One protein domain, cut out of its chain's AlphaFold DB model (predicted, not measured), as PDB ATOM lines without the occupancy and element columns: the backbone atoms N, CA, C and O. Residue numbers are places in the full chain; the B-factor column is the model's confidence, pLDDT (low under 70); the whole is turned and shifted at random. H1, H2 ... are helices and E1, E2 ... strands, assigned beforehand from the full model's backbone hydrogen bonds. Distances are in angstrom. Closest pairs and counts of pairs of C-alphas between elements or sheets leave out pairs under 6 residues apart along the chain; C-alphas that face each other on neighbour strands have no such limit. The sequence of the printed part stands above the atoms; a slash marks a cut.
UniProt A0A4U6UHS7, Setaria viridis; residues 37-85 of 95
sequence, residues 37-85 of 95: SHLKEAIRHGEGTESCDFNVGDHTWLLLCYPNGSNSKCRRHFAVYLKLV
ATOM      1  N   SER A  37     -36.408  46.284  62.439       93.19
ATOM      2  CA  SER A  37     -36.534  44.839  62.700       93.19
ATOM      3  C   SER A  37     -37.859  44.264  62.194       93.19
ATOM      4  O   SER A  37     -37.853  43.229  61.536       93.19
ATOM      5  N   HIS A  38     -38.972  44.964  62.432       95.38
ATOM      6  CA  HIS A  38     -40.291  44.556  61.949       95.38
ATOM      7  C   HIS A  38     -40.367  44.630  60.418       95.38
ATOM      8  O   HIS A  38     -40.896  43.730  59.773       95.38
ATOM      9  N   LEU A  39     -39.755  45.654  59.812       93.94
ATOM     10  CA  LEU A  39     -39.639  45.756  58.357       93.94
ATOM     11  C   LEU A  39     -38.869  44.562  57.757       93.94
ATOM     12  O   LEU A  39     -39.269  44.024  56.726       93.94
ATOM     13  N   LYS A  40     -37.782  44.121  58.405       93.12
ATOM     14  CA  LYS A  40     -37.015  42.932  57.992       93.12
ATOM     15  C   LYS A  40     -37.781  41.625  58.179       93.12
ATOM     16  O   LYS A  40     -37.507  40.677  57.454       93.12
ATOM     17  N   GLU A  41     -38.691  41.546  59.139       95.62
ATOM     18  CA  GLU A  41     -39.537  40.366  59.325       95.62
ATOM     19  C   GLU A  41     -40.661  40.311  58.282       95.62
ATOM     20  O   GLU A  41     -40.935  39.253  57.720       95.62
ATOM     21  N   ALA A  42     -41.259  41.463  57.968       95.75
ATOM     22  CA  ALA A  42     -42.373  41.570  57.033       95.75
ATOM     23  C   ALA A  42     -41.971  41.364  55.560       95.75
ATOM     24  O   ALA A  42     -42.757  40.826  54.780       95.75
ATOM     25  N   ILE A  43     -40.770  41.797  55.162       94.75
ATOM     26  CA  ILE A  43     -40.326  41.776  53.761       94.75
ATOM     27  C   ILE A  43     -39.383  40.599  53.510       94.75
ATOM     28  O   ILE A  43     -38.327  40.490  54.133       94.75
ATOM     29  N   ARG A  44     -39.712  39.728  52.549       94.38
ATOM     30  CA  ARG A  44     -38.869  38.568  52.222       94.38
ATOM     31  C   ARG A  44     -37.600  38.968  51.469       94.38
ATOM     32  O   ARG A  44     -37.472  40.053  50.912       94.38
ATOM     33  N   HIS A  45     -36.631  38.057  51.430       94.12
ATOM     34  CA  HIS A  45     -35.439  38.232  50.601       94.12
ATOM     35  C   HIS A  45     -35.809  38.437  49.122       94.12
ATOM     36  O   HIS A  45     -36.587  37.658  48.576       94.12
ATOM     37  N   GLY A  46     -35.207  39.436  48.473       91.81
ATOM     38  CA  GLY A  46     -35.495  39.803  47.083       91.81
ATOM     39  C   GLY A  46     -36.716  40.710  46.914       91.81
ATOM     40  O   GLY A  46     -36.869  41.314  45.858       91.81
ATOM     41  N   GLU A  47     -37.543  40.862  47.950       94.81
ATOM     42  CA  GLU A  47     -38.640  41.826  47.982       94.81
ATOM     43  C   GLU A  47     -38.171  43.144  48.603       94.81
ATOM     44  O   GLU A  47     -37.227  43.186  49.403       94.81
ATOM     45  N   GLY A  48     -38.825  44.233  48.211       94.00
ATOM     46  CA  GLY A  48     -38.483  45.570  48.664       94.00
ATOM     47  C   GLY A  48     -39.701  46.466  48.812       94.00
ATOM     48  O   GLY A  48     -40.818  46.094  48.464       94.00
ATOM     49  N   THR A  49     -39.452  47.654  49.345       95.75
ATOM     50  CA  THR A  49     -40.410  48.751  49.475       95.75
ATOM     51  C   THR A  49     -39.816  50.013  48.868       95.75
ATOM     52  O   THR A  49     -38.595  50.172  48.835       95.75
ATOM     53  N   GLU A  50     -40.668  50.918  48.409       96.69
ATOM     54  CA  GLU A  50     -40.258  52.174  47.781       96.69
ATOM     55  C   GLU A  50     -40.409  53.343  48.768       96.69
ATOM     56  O   GLU A  50     -41.237  53.291  49.683       96.69
ATOM     57  N   SER A  51     -39.585  54.383  48.618       97.00
ATOM     58  CA  SER A  51     -39.857  55.694  49.218       97.00
ATOM     59  C   SER A  51     -40.944  56.426  48.431       97.00
ATOM     60  O   SER A  51     -41.385  55.964  47.382       97.00
ATOM     61  N   CYS A  52     -41.335  57.612  48.897       96.25
ATOM     62  CA  CYS A  52     -42.016  58.551  48.017       96.25
ATOM     63  C   CYS A  52     -41.048  59.115  46.966       96.25
ATOM     64  O   CYS A  52     -39.825  59.107  47.163       96.25
ATOM     65  N   ASP A  53     -41.624  59.658  45.902       96.06
ATOM     66  CA  ASP A  53     -40.898  60.407  44.886       96.06
ATOM     67  C   ASP A  53     -40.309  61.696  45.474       96.06
ATOM     68  O   ASP A  53     -40.872  62.314  46.387       96.06
ATOM     69  N   PHE A  54     -39.160  62.116  44.951       94.56
ATOM     70  CA  PHE A  54     -38.516  63.376  45.302       94.56
ATOM     71  C   PHE A  54     -37.732  63.963  44.123       94.56
ATOM     72  O   PHE A  54     -37.148  63.241  43.316       94.56
ATOM     73  N   ASN A  55     -37.680  65.294  44.051       92.69
ATOM     74  CA  ASN A  55     -37.102  66.011  42.914       92.69
ATOM     75  C   ASN A  55     -35.701  66.531  43.237       92.69
ATOM     76  O   ASN A  55     -35.526  67.291  44.192       92.69
ATOM     77  N   VAL A  56     -34.713  66.156  42.422       90.81
ATOM     78  CA  VAL A  56     -33.341  66.684  42.489       90.81
ATOM     79  C   VAL A  56     -32.776  66.777  41.080       90.81
ATOM     80  O   VAL A  56     -32.776  65.791  40.348       90.81
ATOM     81  N   GLY A  57     -32.251  67.950  40.724       86.56
ATOM     82  CA  GLY A  57     -31.572  68.162  39.447       86.56
ATOM     83  C   GLY A  57     -32.448  67.858  38.241       86.56
ATOM     84  O   GLY A  57     -32.044  67.032  37.443       86.56
ATOM     85  N   ASP A  58     -33.633  68.466  38.149       86.81
ATOM     86  CA  ASP A  58     -34.630  68.307  37.068       86.81
ATOM     87  C   ASP A  58     -35.172  66.887  36.841       86.81
ATOM     88  O   ASP A  58     -35.993  66.666  35.959       86.81
ATOM     89  N   HIS A  59     -34.795  65.935  37.691       89.44
ATOM     90  CA  HIS A  59     -35.273  64.562  37.630       89.44
ATOM     91  C   HIS A  59     -36.120  64.226  38.860       89.44
ATOM     92  O   HIS A  59     -35.886  64.729  39.968       89.44
ATOM     93  N   THR A  60     -37.086  63.331  38.653       94.25
ATOM     94  CA  THR A  60     -37.867  62.709  39.727       94.25
ATOM     95  C   THR A  60     -37.240  61.367  40.085       94.25
ATOM     96  O   THR A  60     -37.091  60.484  39.235       94.25
ATOM     97  N   TRP A  61     -36.880  61.212  41.352       95.31
ATOM     98  CA  TRP A  61     -36.205  60.040  41.895       95.31
ATOM     99  C   TRP A  61     -37.063  59.347  42.945       95.31
ATOM    100  O   TRP A  61     -37.865  59.987  43.619       95.31
ATOM    101  N   LEU A  62     -36.808  58.060  43.163       97.19
ATOM    102  CA  LEU A  62     -37.266  57.329  44.341       97.19
ATOM    103  C   LEU A  62     -36.172  56.382  44.846       97.19
ATOM    104  O   LEU A  62     -35.232  56.037  44.122       97.19
ATOM    105  N   LEU A  63     -36.286  55.949  46.100       97.62
ATOM    106  CA  LEU A  63     -35.414  54.941  46.693       97.62
ATOM    107  C   LEU A  63     -36.115  53.584  46.739       97.62
ATOM    108  O   LEU A  63     -37.221  53.469  47.259       97.62
ATOM    109  N   LEU A  64     -35.433  52.539  46.274       96.75
ATOM    110  CA  LEU A  64     -35.836  51.146  46.467       96.75
ATOM    111  C   LEU A  64     -35.087  50.558  47.661       96.75
ATOM    112  O   LEU A  64     -33.855  50.524  47.663       96.75
ATOM    113  N   CYS A  65     -35.813  50.049  48.650       95.94
ATOM    114  CA  CYS A  65     -35.251  49.494  49.879       95.94
ATOM    115  C   CYS A  65     -35.535  48.000  49.993       95.94
ATOM    116  O   CYS A  65     -36.685  47.578  50.015       95.94
ATOM    117  N   TYR A  66     -34.476  47.209  50.148       96.12
ATOM    118  CA  TYR A  66     -34.513  45.756  50.306       96.12
ATOM    119  C   TYR A  66     -33.893  45.387  51.660       96.12
ATOM    120  O   TYR A  66     -32.670  45.208  51.756       96.12
ATOM    121  N   PRO A  67     -34.702  45.252  52.726       94.62
ATOM    122  CA  PRO A  67     -34.199  45.034  54.084       94.62
ATOM    123  C   PRO A  67     -33.390  43.742  54.257       94.62
ATOM    124  O   PRO A  67     -32.517  43.665  55.126       94.62
ATOM    125  N   ASN A  68     -33.667  42.742  53.414       95.19
ATOM    126  CA  ASN A  68     -32.999  41.439  53.388       95.19
ATOM    127  C   ASN A  68     -32.210  41.200  52.089       95.19
ATOM    128  O   ASN A  68     -31.957  40.057  51.704       95.19
ATOM    129  N   GLY A  69     -31.822  42.279  51.407       94.25
ATOM    130  CA  GLY A  69     -31.049  42.244  50.172       94.25
ATOM    131  C   GLY A  69     -31.892  41.967  48.930       94.25
ATOM    132  O   GLY A  69     -32.866  41.219  48.968       94.25
ATOM    133  N   SER A  70     -31.480  42.557  47.809       93.38
ATOM    134  CA  SER A  70     -32.188  42.492  46.522       93.38
ATOM    135  C   SER A  70     -31.944  41.200  45.738       93.38
ATOM    136  O   SER A  70     -32.754  40.815  44.904       93.38
ATOM    137  N   ASN A  71     -30.816  40.525  45.970       89.88
ATOM    138  CA  ASN A  71     -30.442  39.309  45.249       89.88
ATOM    139  C   ASN A  71     -29.542  38.397  46.095       89.88
ATOM    140  O   ASN A  71     -29.069  38.777  47.170       89.88
ATOM    141  N   SER A  72     -29.260  37.196  45.584       87.00
ATOM    142  CA  SER A  72     -28.488  36.163  46.285       87.00
ATOM    143  C   SER A  72     -27.112  36.627  46.779       87.00
ATOM    144  O   SER A  72     -26.686  36.189  47.848       87.00
ATOM    145  N   LYS A  73     -26.446  37.551  46.070       85.75
ATOM    146  CA  LYS A  73     -25.146  38.121  46.467       85.75
ATOM    147  C   LYS A  73     -25.269  39.090  47.647       85.75
ATOM    148  O   LYS A  73     -24.313  39.283  48.390       85.75
ATOM    149  N   CYS A  74     -26.451  39.665  47.853       81.31
ATOM    150  CA  CYS A  74     -26.725  40.678  48.871       81.31
ATOM    151  C   CYS A  74     -27.590  40.166  50.036       81.31
ATOM    152  O   CYS A  74     -28.018  40.973  50.853       81.31
ATOM    153  N   ARG A  75     -27.805  38.847  50.172       77.88
ATOM    154  CA  ARG A  75     -28.735  38.197  51.131       77.88
ATOM    155  C   ARG A  75     -28.656  38.602  52.606       77.88
ATOM    156  O   ARG A  75     -29.561  38.280  53.364       77.88
ATOM    157  N   ARG A  76     -27.563  39.226  53.043       78.12
ATOM    158  CA  ARG A  76     -27.333  39.612  54.446       78.12
ATOM    159  C   ARG A  76     -27.243  41.121  54.659       78.12
ATOM    160  O   ARG A  76     -26.970  41.554  55.773       78.12
ATOM    161  N   HIS A  77     -27.468  41.911  53.613       86.19
ATOM    162  CA  HIS A  77     -27.318  43.360  53.650       86.19
ATOM    163  C   HIS A  77     -28.674  44.042  53.528       86.19
ATOM    164  O   HIS A  77     -29.527  43.611  52.755       86.19
ATOM    165  N   PHE A  78     -28.836  45.140  54.258       91.56
ATOM    166  CA  PHE A  78     -29.880  46.110  53.969       91.56
ATOM    167  C   PHE A  78     -29.443  46.877  52.714       91.56
ATOM    168  O   PHE A  78     -28.452  47.605  52.764       91.56
ATOM    169  N   ALA A  79     -30.110  46.663  51.582       93.00
ATOM    170  CA  ALA A  79     -29.731  47.283  50.314       93.00
ATOM    171  C   ALA A  79     -30.680  48.434  49.965       93.00
ATOM    172  O   ALA A  79     -31.896  48.290  50.081       93.00
ATOM    173  N   VAL A  80     -30.119  49.558  49.520       95.00
ATOM    174  CA  VAL A  80     -30.860  50.736  49.051       95.00
ATOM    175  C   VAL A  80     -30.343  51.106  47.668       95.00
ATOM    176  O   VAL A  80     -29.130  51.144  47.457       95.00
ATOM    177  N   TYR A  81     -31.253  51.374  46.739       95.19
ATOM    178  CA  TYR A  81     -30.939  51.798  45.378       95.19
ATOM    179  C   TYR A  81     -31.664  53.098  45.057       95.19
ATOM    180  O   TYR A  81     -32.807  53.281  45.465       95.19
ATOM    181  N   LEU A  82     -31.011  53.970  44.296       96.25
ATOM    182  CA  LEU A  82     -31.643  55.135  43.689       96.25
ATOM    183  C   LEU A  82     -32.227  54.730  42.332       96.25
ATOM    184  O   LEU A  82     -31.539  54.082  41.540       96.25
ATOM    185  N   LYS A  83     -33.477  55.106  42.068       95.94
ATOM    186  CA  LYS A  83     -34.179  54.841  40.810       95.94
ATOM    187  C   LYS A  83     -34.724  56.144  40.235       95.94
ATOM    188  O   LYS A  83     -35.313  56.942  40.958       95.94
ATOM    189  N   LEU A  84     -34.531  56.328  38.934       95.75
ATOM    190  CA  LEU A  84     -35.180  57.371  38.146       95.75
ATOM    191  C   LEU A  84     -36.611  56.923  37.816       95.75
ATOM    192  O   LEU A  84     -36.797  55.782  37.386       95.75
ATOM    193  N   VAL A  85     -37.612  57.774  38.056       93.44
ATOM    194  CA  VAL A  85     -39.030  57.386  37.929       93.44
ATOM    195  C   VAL A  85     -39.444  57.240  36.459       93.44
ATOM    196  O   VAL A  85     -40.029  56.221  36.102       93.44
TER     197      VAL A  85
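This is residues 37 to 85 of the 95 residues of a protein of Setaria viridis (UniProt A0A4U6UHS7). The model is a long, narrow, twisted ribbon of three strands, with E2 as its spine, the short E1 beside one end of E2 and E3 beside the rest of it. The other end of the ribbon, away from the turn between E1 and E2, holds the short helix H1 and the loop of residues 67 to 78, while residues 43 to 53 run back from H1 to E1, with residues 49 to 50 beside E2. The printed part has 49 residues, with one named helix and three named strands in the order H1, E1, E2, E3; the sheet has the order E1 - E2 - E3 and is antiparallel throughout. The class is mixed, helices and strands, though under half of the residues are in named elements. The whole is flat and only just loose, close to compact, with a radius of gyration of the C-alphas of 12.0 A and spans of 35 by 22 by 12 A.

The printed part begins with the helix H1, residues 37 to 42, whose first C-alpha, that of Ser 37, is at (-36.534, 44.839, 62.700). H1 measures 8.8 A from first to last C-alpha. After 11 residues comes the strand E1, residues 54 to 56, 6.8 A long. Two residues later E2 begins; it covers residues 59 to 66 and is the longest strand, 22.7 A from C-alpha 59 at (-35.273, 64.562, 37.630) to C-alpha 66 at (-34.513, 45.756, 50.306). Residues 67 to 78 hold no named element. E3, residues 79 to 84, is 16.7 A long and ends with C-alpha 84 at (-35.180, 57.371, 38.146).

The sheet is a meander, each strand the antiparallel neighbour of the one before, with E2 as its inner strand and E1 and E3 as its edge strands. The pairing is staggered: E2 pairs with E1 over its residues 59 to 61 and with E3 over its residues 61 to 66. E1 and E2 form a hairpin, with 125 degrees between their directions. The C-alphas of Asn 55 and Thr 60 face each other at 4.7 A, and N 54 is within hydrogen-bond range of O 61 at 2.8 A, as is N 61 of O 54 at 2.8 A. E2 and E3 form a second hairpin, with 157 degrees between their directions. There the C-alphas of Cys 65 and Val 80 face each other at 4.6 A, and N 64 and O 81 are 2.8 A apart, within hydrogen-bond range, as are N 83 and O 62 at 2.9 A. E1 and E3 are apart. Residues 49 to 50 make a short antiparallel pairing with residues 64 to 65 of E2. The sheet is only just strongly twisted, its C-alphas lying up to 4.3 A off the best plane. H1 is not on the sheet, with 2 pairs of C-alphas within 10 A, and it is apart from E2 and from E3. In H1 every O i to N i+4 pair is within hydrogen-bond range.

The two C-alphas farthest apart are those of Glu 41, in H1, and Asp 58, between E1 and E2, at 36.1 A. The first and last printed C-alphas, those of Ser 37 and Val 85, are 27.9 A apart. The printed part has no cut. The link from E1 to E2 is tight, with 2 residues, while the links from H1 to E1, with 11 residues, and from E2 to E3, with 12, are long. The C-alphas of residues 67 to 78 lie 7 to 15 A from the mean of all C-alphas. The mean pLDDT of the printed part is 92.8, and no printed residue is under 70.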